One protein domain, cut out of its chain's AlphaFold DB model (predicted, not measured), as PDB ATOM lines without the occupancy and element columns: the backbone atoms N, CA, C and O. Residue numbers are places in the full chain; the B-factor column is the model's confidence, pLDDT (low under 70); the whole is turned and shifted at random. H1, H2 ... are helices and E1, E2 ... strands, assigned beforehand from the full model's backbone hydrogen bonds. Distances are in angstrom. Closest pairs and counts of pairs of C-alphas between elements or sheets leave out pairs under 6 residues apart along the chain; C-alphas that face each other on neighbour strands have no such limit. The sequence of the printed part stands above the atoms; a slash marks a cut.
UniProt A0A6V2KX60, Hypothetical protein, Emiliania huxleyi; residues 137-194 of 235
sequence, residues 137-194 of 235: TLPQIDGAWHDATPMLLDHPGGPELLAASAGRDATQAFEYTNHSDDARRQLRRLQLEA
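Overview. This is residues 137 to 194 of the 235 residues of the protein "Hypothetical protein" of Emiliania huxleyi (UniProt A0A6V2KX60). Three short, separate helices, H1, H2 and H3, stand round the middle of a small rounded body, with a tiny antiparallel sheet, E1 beside E2, at one side. A long loop, residues 147 to 158, leads from E1 to H1. The printed part has 58 residues, under half in named elements, ordered E1, H1, H2, H3, E2; the class is mixed, helices and strands. It is compact, radius of gyration of the C-alphas 10.1 A, spanning 26 by 24 by 21 A.

Arrangement. Start at E1, residues 144 to 146; its antiparallel neighbour is E2, residues 191 to 193, with N 192 and O 145 within hydrogen-bond range at 2.9 A. H1, residues 159 to 164, H2, residues 171 to 176, and H3, residues 181 to 189, touch no helix; in each, every O i to N i+4 pair is within range. The closest C-alphas of E1 and H3, His 146 and Leu 187, are 7.1 A apart.

Along the chain. Find C-alpha 144 at (189.633, 199.173, 145.933), where E1 begins. H1 measures 8.7 A, H2 8.6 A and H3 12.8 A from first to last C-alpha. E2 ends at C-alpha 193, (194.267, 199.565, 141.281).

Size, cuts and confidence. The farthest C-alphas, Gly 158 and Ala 194, are 26.1 A apart. The printed part has no cut; the E1 to H1 link is long. Residues 137 to 138 and 193 to 194 have pLDDT under 70.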
ATOM      1  N   THR A 137     190.932 213.125 147.466       62.19
ATOM      2  CA  THR A 137     190.263 212.225 148.396       62.19
ATOM      3  C   THR A 137     189.953 210.888 147.715       62.19
ATOM      4  O   THR A 137     189.096 210.840 146.837       62.19
ATOM      5  N   LEU A 138     190.617 209.807 148.134       69.50
ATOM      6  CA  LEU A 138     190.315 208.456 147.662       69.50
ATOM      7  C   LEU A 138     189.394 207.747 148.667       69.50
ATOM      8  O   LEU A 138     189.857 207.405 149.760       69.50
ATOM      9  N   PRO A 139     188.102 207.527 148.370       78.44
ATOM     10  CA  PRO A 139     187.298 206.575 149.121       78.44
ATOM     11  C   PRO A 139     187.683 205.145 148.720       78.44
ATOM     12  O   PRO A 139     187.863 204.830 147.536       78.44
ATOM     13  N   GLN A 140     187.793 204.263 149.711       83.94
ATOM     14  CA  GLN A 140     187.873 202.832 149.444       83.94
ATOM     15  C   GLN A 140     186.447 202.307 149.245       83.94
ATOM     16  O   GLN A 140     185.598 202.522 150.104       83.94
ATOM     17  N   ILE A 141     186.162 201.673 148.109       85.06
ATOM     18  CA  ILE A 141     184.856 201.062 147.807       85.06
ATOM     19  C   ILE A 141     185.125 199.648 147.287       85.06
ATOM     20  O   ILE A 141     186.042 199.453 146.494       85.06
ATOM     21  N   ASP A 142     184.407 198.639 147.772       82.94
ATOM     22  CA  ASP A 142     184.594 197.232 147.374       82.94
ATOM     23  C   ASP A 142     186.055 196.742 147.501       82.94
ATOM     24  O   ASP A 142     186.552 195.932 146.718       82.94
ATOM     25  N   GLY A 143     186.783 197.269 148.490       80.06
ATOM     26  CA  GLY A 143     188.184 196.925 148.728       80.06
ATOM     27  C   GLY A 143     189.196 197.594 147.788       80.06
ATOM     28  O   GLY A 143     190.393 197.379 147.974       80.06
ATOM     29  N   ALA A 144     188.763 198.440 146.849       82.44
ATOM     30  CA  ALA A 144     189.633 199.173 145.933       82.44
ATOM     31  C   ALA A 144     189.635 200.687 146.191       82.44
ATOM     32  O   ALA A 144     188.640 201.261 146.633       82.44
ATOM     33  N   TRP A 145     190.762 201.336 145.897       84.19
ATOM     34  CA  TRP A 145     190.913 202.788 146.012       84.19
ATOM     35  C   TRP A 145     190.497 203.477 144.710       84.19
ATOM     36  O   TRP A 145     190.903 203.053 143.624       84.19
ATOM     37  N   HIS A 146     189.703 204.542 144.827       83.94
ATOM     38  CA  HIS A 146     189.149 205.277 143.688       83.94
ATOM     39  C   HIS A 146     189.593 206.732 143.705       83.94
ATOM     40  O   HIS A 146     189.487 207.382 144.741       83.94
ATOM     41  N   ASP A 147     190.023 207.261 142.563       84.88
ATOM     42  CA  ASP A 147     190.299 208.682 142.386       84.88
ATOM     43  C   ASP A 147     189.008 209.484 142.221       84.88
ATOM     44  O   ASP A 147     188.483 209.653 141.123       84.88
ATOM     45  N   ALA A 148     188.477 209.989 143.337       80.38
ATOM     46  CA  ALA A 148     187.286 210.832 143.329       80.38
ATOM     47  C   ALA A 148     187.592 212.320 143.062       80.38
ATOM     48  O   ALA A 148     186.675 213.138 143.134       80.38
ATOM     49  N   THR A 149     188.835 212.692 142.713       80.19
ATOM     50  CA  THR A 149     189.215 214.081 142.387       80.19
ATOM     51  C   THR A 149     188.294 214.749 141.356       80.19
ATOM     52  O   THR A 149     187.802 215.844 141.637       80.19
ATOM     53  N   PRO A 150     187.988 214.131 140.195       80.06
ATOM     54  CA  PRO A 150     187.083 214.742 139.219       80.06
ATOM     55  C   PRO A 150     185.622 214.786 139.695       80.06
ATOM     56  O   PRO A 150     184.856 215.627 139.234       80.06
ATOM     57  N   MET A 151     185.238 213.918 140.636       77.88
ATOM     58  CA  MET A 151     183.868 213.813 141.150       77.88
ATOM     59  C   MET A 151     183.579 214.768 142.311       77.88
ATOM     60  O   MET A 151     182.423 214.905 142.687       77.88
ATOM     61  N   LEU A 152     184.581 215.452 142.873       80.00
ATOM     62  CA  LEU A 152     184.384 216.381 143.994       80.00
ATOM     63  C   LEU A 152     183.349 217.470 143.675       80.00
ATOM     64  O   LEU A 152     182.492 217.759 144.501       80.00
ATOM     65  N   LEU A 153     183.408 218.053 142.476       78.94
ATOM     66  CA  LEU A 153     182.530 219.162 142.083       78.94
ATOM     67  C   LEU A 153     181.239 218.707 141.388       78.94
ATOM     68  O   LEU A 153     180.255 219.436 141.417       78.94
ATOM     69  N   ASP A 154     181.246 217.518 140.785       81.75
ATOM     70  CA  ASP A 154     180.120 216.972 140.011       81.75
ATOM     71  C   ASP A 154     179.279 215.963 140.820       81.75
ATOM     72  O   ASP A 154     178.367 215.317 140.304       81.75
ATOM     73  N   HIS A 155     179.570 215.800 142.118       84.69
ATOM     74  CA  HIS A 155     178.808 214.905 142.981       84.69
ATOM     75  C   HIS A 155     177.456 215.536 143.372       84.69
ATOM     76  O   HIS A 155     177.434 216.565 144.053       84.69
ATOM     77  N   PRO A 156     176.311 214.903 143.048       83.81
ATOM     78  CA  PRO A 156     174.980 215.450 143.332       83.81
ATOM     79  C   PRO A 156     174.651 215.556 144.831       83.81
ATOM     80  O   PRO A 156     173.693 216.232 145.197       83.81
ATOM     81  N   GLY A 157     175.429 214.901 145.700       81.94
ATOM     82  CA  GLY A 157     175.332 215.019 147.159       81.94
ATOM     83  C   GLY A 157     176.314 216.016 147.784       81.94
ATOM     84  O   GLY A 157     176.405 216.071 149.007       81.94
ATOM     85  N   GLY A 158     177.061 216.764 146.966       82.06
ATOM     86  CA  GLY A 158     178.077 217.719 147.406       82.06
ATOM     87  C   GLY A 158     179.454 217.090 147.682       82.06
ATOM     88  O   GLY A 158     179.549 215.887 147.971       82.06
ATOM     89  N   PRO A 159     180.542 217.879 147.586       81.88
ATOM     90  CA  PRO A 159     181.911 217.432 147.868       81.88
ATOM     91  C   PRO A 159     182.114 216.975 149.317       81.88
ATOM     92  O   PRO A 159     183.027 216.198 149.600       81.88
ATOM     93  N   GLU A 160     181.283 217.446 150.244       80.56
ATOM     94  CA  GLU A 160     181.421 217.219 151.681       80.56
ATOM     95  C   GLU A 160     181.281 215.734 152.033       80.56
ATOM     96  O   GLU A 160     181.996 215.236 152.902       80.56
ATOM     97  N   LEU A 161     180.413 215.001 151.326       82.88
ATOM     98  CA  LEU A 161     180.216 213.564 151.537       82.88
ATOM     99  C   LEU A 161     181.424 212.739 151.077       82.88
ATOM    100  O   LEU A 161     181.805 211.766 151.735       82.88
ATOM    101  N   LEU A 162     182.067 213.156 149.985       83.00
ATOM    102  CA  LEU A 162     183.312 212.546 149.523       83.00
ATOM    103  C   LEU A 162     184.453 212.875 150.491       83.00
ATOM    104  O   LEU A 162     185.179 211.980 150.908       83.00
ATOM    105  N   ALA A 163     184.559 214.130 150.938       81.44
ATOM    106  CA  ALA A 163     185.569 214.563 151.903       81.44
ATOM    107  C   ALA A 163     185.433 213.880 153.278       81.44
ATOM    108  O   ALA A 163     186.440 213.559 153.904       81.44
ATOM    109  N   ALA A 164     184.210 213.615 153.746       80.19
ATOM    110  CA  ALA A 164     183.967 212.931 155.018       80.19
ATOM    111  C   ALA A 164     184.326 211.435 154.981       80.19
ATOM    112  O   ALA A 164     184.718 210.861 155.998       80.19
ATOM    113  N   SER A 165     184.198 210.809 153.809       78.12
ATOM    114  CA  SER A 165     184.538 209.401 153.573       78.12
ATOM    115  C   SER A 165     185.977 209.198 153.073       78.12
ATOM    116  O   SER A 165     186.407 208.070 152.829       78.12
ATOM    117  N   ALA A 166     186.754 210.283 152.996       79.69
ATOM    118  CA  ALA A 166     188.155 210.274 152.605       79.69
ATOM    119  C   ALA A 166     189.014 209.364 153.482       79.69
ATOM    120  O   ALA A 166     188.990 209.464 154.712       79.69
ATOM    121  N   GLY A 167     189.829 208.510 152.854       77.00
ATOM    122  CA  GLY A 167     190.786 207.668 153.577       77.00
ATOM    123  C   GLY A 167     190.136 206.584 154.444       77.00
ATOM    124  O   GLY A 167     190.804 205.989 155.291       77.00
ATOM    125  N   ARG A 168     188.835 206.333 154.260       80.94
ATOM    126  CA  ARG A 168     188.078 205.270 154.924       80.94
ATOM    127  C   ARG A 168     187.311 204.450 153.890       80.94
ATOM    128  O   ARG A 168     187.182 204.838 152.729       80.94
ATOM    129  N   ASP A 169     186.812 203.307 154.340       85.12
ATOM    130  CA  ASP A 169     185.902 202.485 153.555       85.12
ATOM    131  C   ASP A 169     184.530 203.169 153.459       85.12
ATOM    132  O   ASP A 169     183.832 203.350 154.457       85.12
ATOM    133  N   ALA A 170     184.183 203.592 152.248       85.06
ATOM    134  CA  ALA A 170     182.940 204.256 151.894       85.06
ATOM    135  C   ALA A 170     181.925 203.289 151.264       85.06
ATOM    136  O   ALA A 170     180.860 203.737 150.836       85.06
ATOM    137  N   THR A 171     182.218 201.981 151.213       86.81
ATOM    138  CA  THR A 171     181.343 200.969 150.593       86.81
ATOM    139  C   THR A 171     179.922 201.037 151.156       86.81
ATOM    140  O   THR A 171     178.958 201.127 150.400       86.81
ATOM    141  N   GLN A 172     179.778 201.129 152.483       84.38
ATOM    142  CA  GLN A 172     178.462 201.230 153.127       84.38
ATOM    143  C   GLN A 172     177.696 202.501 152.736       84.38
ATOM    144  O   GLN A 172     176.494 202.448 152.490       84.38
ATOM    145  N   ALA A 173     178.384 203.644 152.663       83.38
ATOM    146  CA  ALA A 173     177.768 204.909 152.270       83.38
ATOM    147  C   ALA A 173     177.322 204.874 150.800       83.38
ATOM    148  O   ALA A 173     176.243 205.358 150.462       83.38
ATOM    149  N   PHE A 174     178.120 204.245 149.934       85.88
ATOM    150  CA  PHE A 174     177.808 204.085 148.520       85.88
ATOM    151  C   PHE A 174     176.606 203.156 148.280       85.88
ATOM    152  O   PHE A 174     175.744 203.455 147.448       85.88
ATOM    153  N   GLU A 175     176.513 202.049 149.018       86.00
ATOM    154  CA  GLU A 175     175.399 201.101 148.914       86.00
ATOM    155  C   GLU A 175     174.093 201.656 149.493       86.00
ATOM    156  O   GLU A 175     173.030 201.441 148.910       86.00
ATOM    157  N   TYR A 176     174.162 202.423 150.584       84.44
ATOM    158  CA  TYR A 176     172.983 202.977 151.253       84.44
ATOM    159  C   TYR A 176     172.201 203.972 150.383       84.44
ATOM    160  O   TYR A 176     170.972 203.994 150.404       84.44
ATOM    161  N   THR A 177     172.898 204.768 149.571       83.44
ATOM    162  CA  THR A 177     172.267 205.706 148.627       83.44
ATOM    163  C   THR A 177     171.684 205.000 147.395       83.44
ATOM    164  O   THR A 177     170.924 205.606 146.643       83.44
ATOM    165  N   ASN A 178     172.000 203.715 147.191       84.62
ATOM    166  CA  ASN A 178     171.573 202.913 146.046       84.62
ATOM    167  C   ASN A 178     171.831 203.609 144.693       84.62
ATOM    168  O   ASN A 178     170.921 203.860 143.901       84.62
ATOM    169  N   HIS A 179     173.102 203.936 144.446       85.88
ATOM    170  CA  HIS A 179     173.556 204.554 143.203       85.88
ATOM    171  C   HIS A 179     173.172 203.724 141.966       85.88
ATOM    172  O   HIS A 179     173.232 202.491 141.978       85.88
ATOM    173  N   SER A 180     172.827 204.416 140.878       89.00
ATOM    174  CA  SER A 180     172.465 203.799 139.600       89.00
ATOM    175  C   SER A 180     173.627 203.016 138.974       89.00
ATOM    176  O   SER A 180     174.805 203.247 139.264       89.00
ATOM    177  N   ASP A 181     173.309 202.116 138.041       87.12
ATOM    178  CA  ASP A 181     174.323 201.334 137.319       87.12
ATOM    179  C   ASP A 181     175.326 202.207 136.552       87.12
ATOM    180  O   ASP A 181     176.460 201.784 136.311       87.12
ATOM    181  N   ASP A 182     174.927 203.422 136.164       87.00
ATOM    182  CA  ASP A 182     175.811 204.378 135.498       87.00
ATOM    183  C   ASP A 182     176.838 204.983 136.453       87.00
ATOM    184  O   ASP A 182     178.031 204.977 136.149       87.00
ATOM    185  N   ALA A 183     176.414 205.365 137.658       86.06
ATOM    186  CA  ALA A 183     177.326 205.814 138.705       86.06
ATOM    187  C   ALA A 183     178.325 204.705 139.085       86.06
ATOM    188  O   ALA A 183     179.520 204.955 139.229       86.06
ATOM    189  N   ARG A 184     177.881 203.439 139.130       86.75
ATOM    190  CA  ARG A 184     178.776 202.282 139.321       86.75
ATOM    191  C   ARG A 184     179.762 202.095 138.162       86.75
ATOM    192  O   ARG A 184     180.886 201.650 138.382       86.75
ATOM    193  N   ARG A 185     179.376 202.412 136.919       87.00
ATOM    194  CA  ARG A 185     180.303 202.408 135.768       87.00
ATOM    195  C   ARG A 185     181.341 203.515 135.879       87.00
ATOM    196  O   ARG A 185     182.501 203.258 135.575       87.00
ATOM    197  N   GLN A 186     180.936 204.713 136.293       85.75
ATOM    198  CA  GLN A 186     181.852 205.831 136.517       85.75
ATOM    199  C   GLN A 186     182.841 205.511 137.638       85.75
ATOM    200  O   GLN A 186     184.037 205.698 137.448       85.75
ATOM    201  N   LEU A 187     182.369 204.906 138.732       85.81
ATOM    202  CA  LEU A 187     183.218 204.439 139.825       85.81
ATOM    203  C   LEU A 187     184.343 203.521 139.326       85.81
ATOM    204  O   LEU A 187     185.514 203.769 139.587       85.81
ATOM    205  N   ARG A 188     183.996 202.515 138.513       85.06
ATOM    206  CA  ARG A 188     184.973 201.579 137.930       85.06
ATOM    207  C   ARG A 188     186.016 202.254 137.039       85.06
ATOM    208  O   ARG A 188     187.114 201.731 136.907       85.06
ATOM    209  N   ARG A 189     185.694 203.391 136.412       85.06
ATOM    210  CA  ARG A 189     186.656 204.156 135.592       85.06
ATOM    211  C   ARG A 189     187.668 204.923 136.437       85.06
ATOM    212  O   ARG A 189     188.751 205.210 135.948       85.06
ATOM    213  N   LEU A 190     187.297 205.259 137.668       83.19
ATOM    214  CA  LEU A 190     188.121 206.007 138.616       83.19
ATOM    215  C   LEU A 190     188.936 205.085 139.533       83.19
ATOM    216  O   LEU A 190     189.666 205.557 140.396       83.19
ATOM    217  N   GLN A 191     188.809 203.767 139.382       84.19
ATOM    218  CA  GLN A 191     189.518 202.789 140.197       84.19
ATOM    219  C   GLN A 191     191.018 202.797 139.861       84.19
ATOM    220  O   GLN A 191     191.395 202.568 138.714       84.19
ATOM    221  N   LEU A 192     191.869 203.055 140.860       76.88
ATOM    222  CA  LEU A 192     193.312 203.227 140.659       76.88
ATOM    223  C   LEU A 192     194.054 201.898 140.535       76.88
ATOM    224  O   LEU A 192     194.875 201.740 139.645       76.88
ATOM    225  N   GLU A 193     193.743 200.927 141.388       60.31
ATOM    226  CA  GLU A 193     194.267 199.565 141.281       60.31
ATOM    227  C   GLU A 193     193.313 198.616 142.011       60.31
ATOM    228  O   GLU A 193     192.927 198.840 143.164       60.31
ATOM    229  N   ALA A 194     192.900 197.545 141.333       56.88
ATOM    230  CA  ALA A 194     192.217 196.445 141.988       56.88
ATOM    231  C   ALA A 194     193.251 195.707 142.842       56.88
ATOM    232  O   ALA A 194     194.114 195.009 142.308       56.88
TER     233      ALA A 194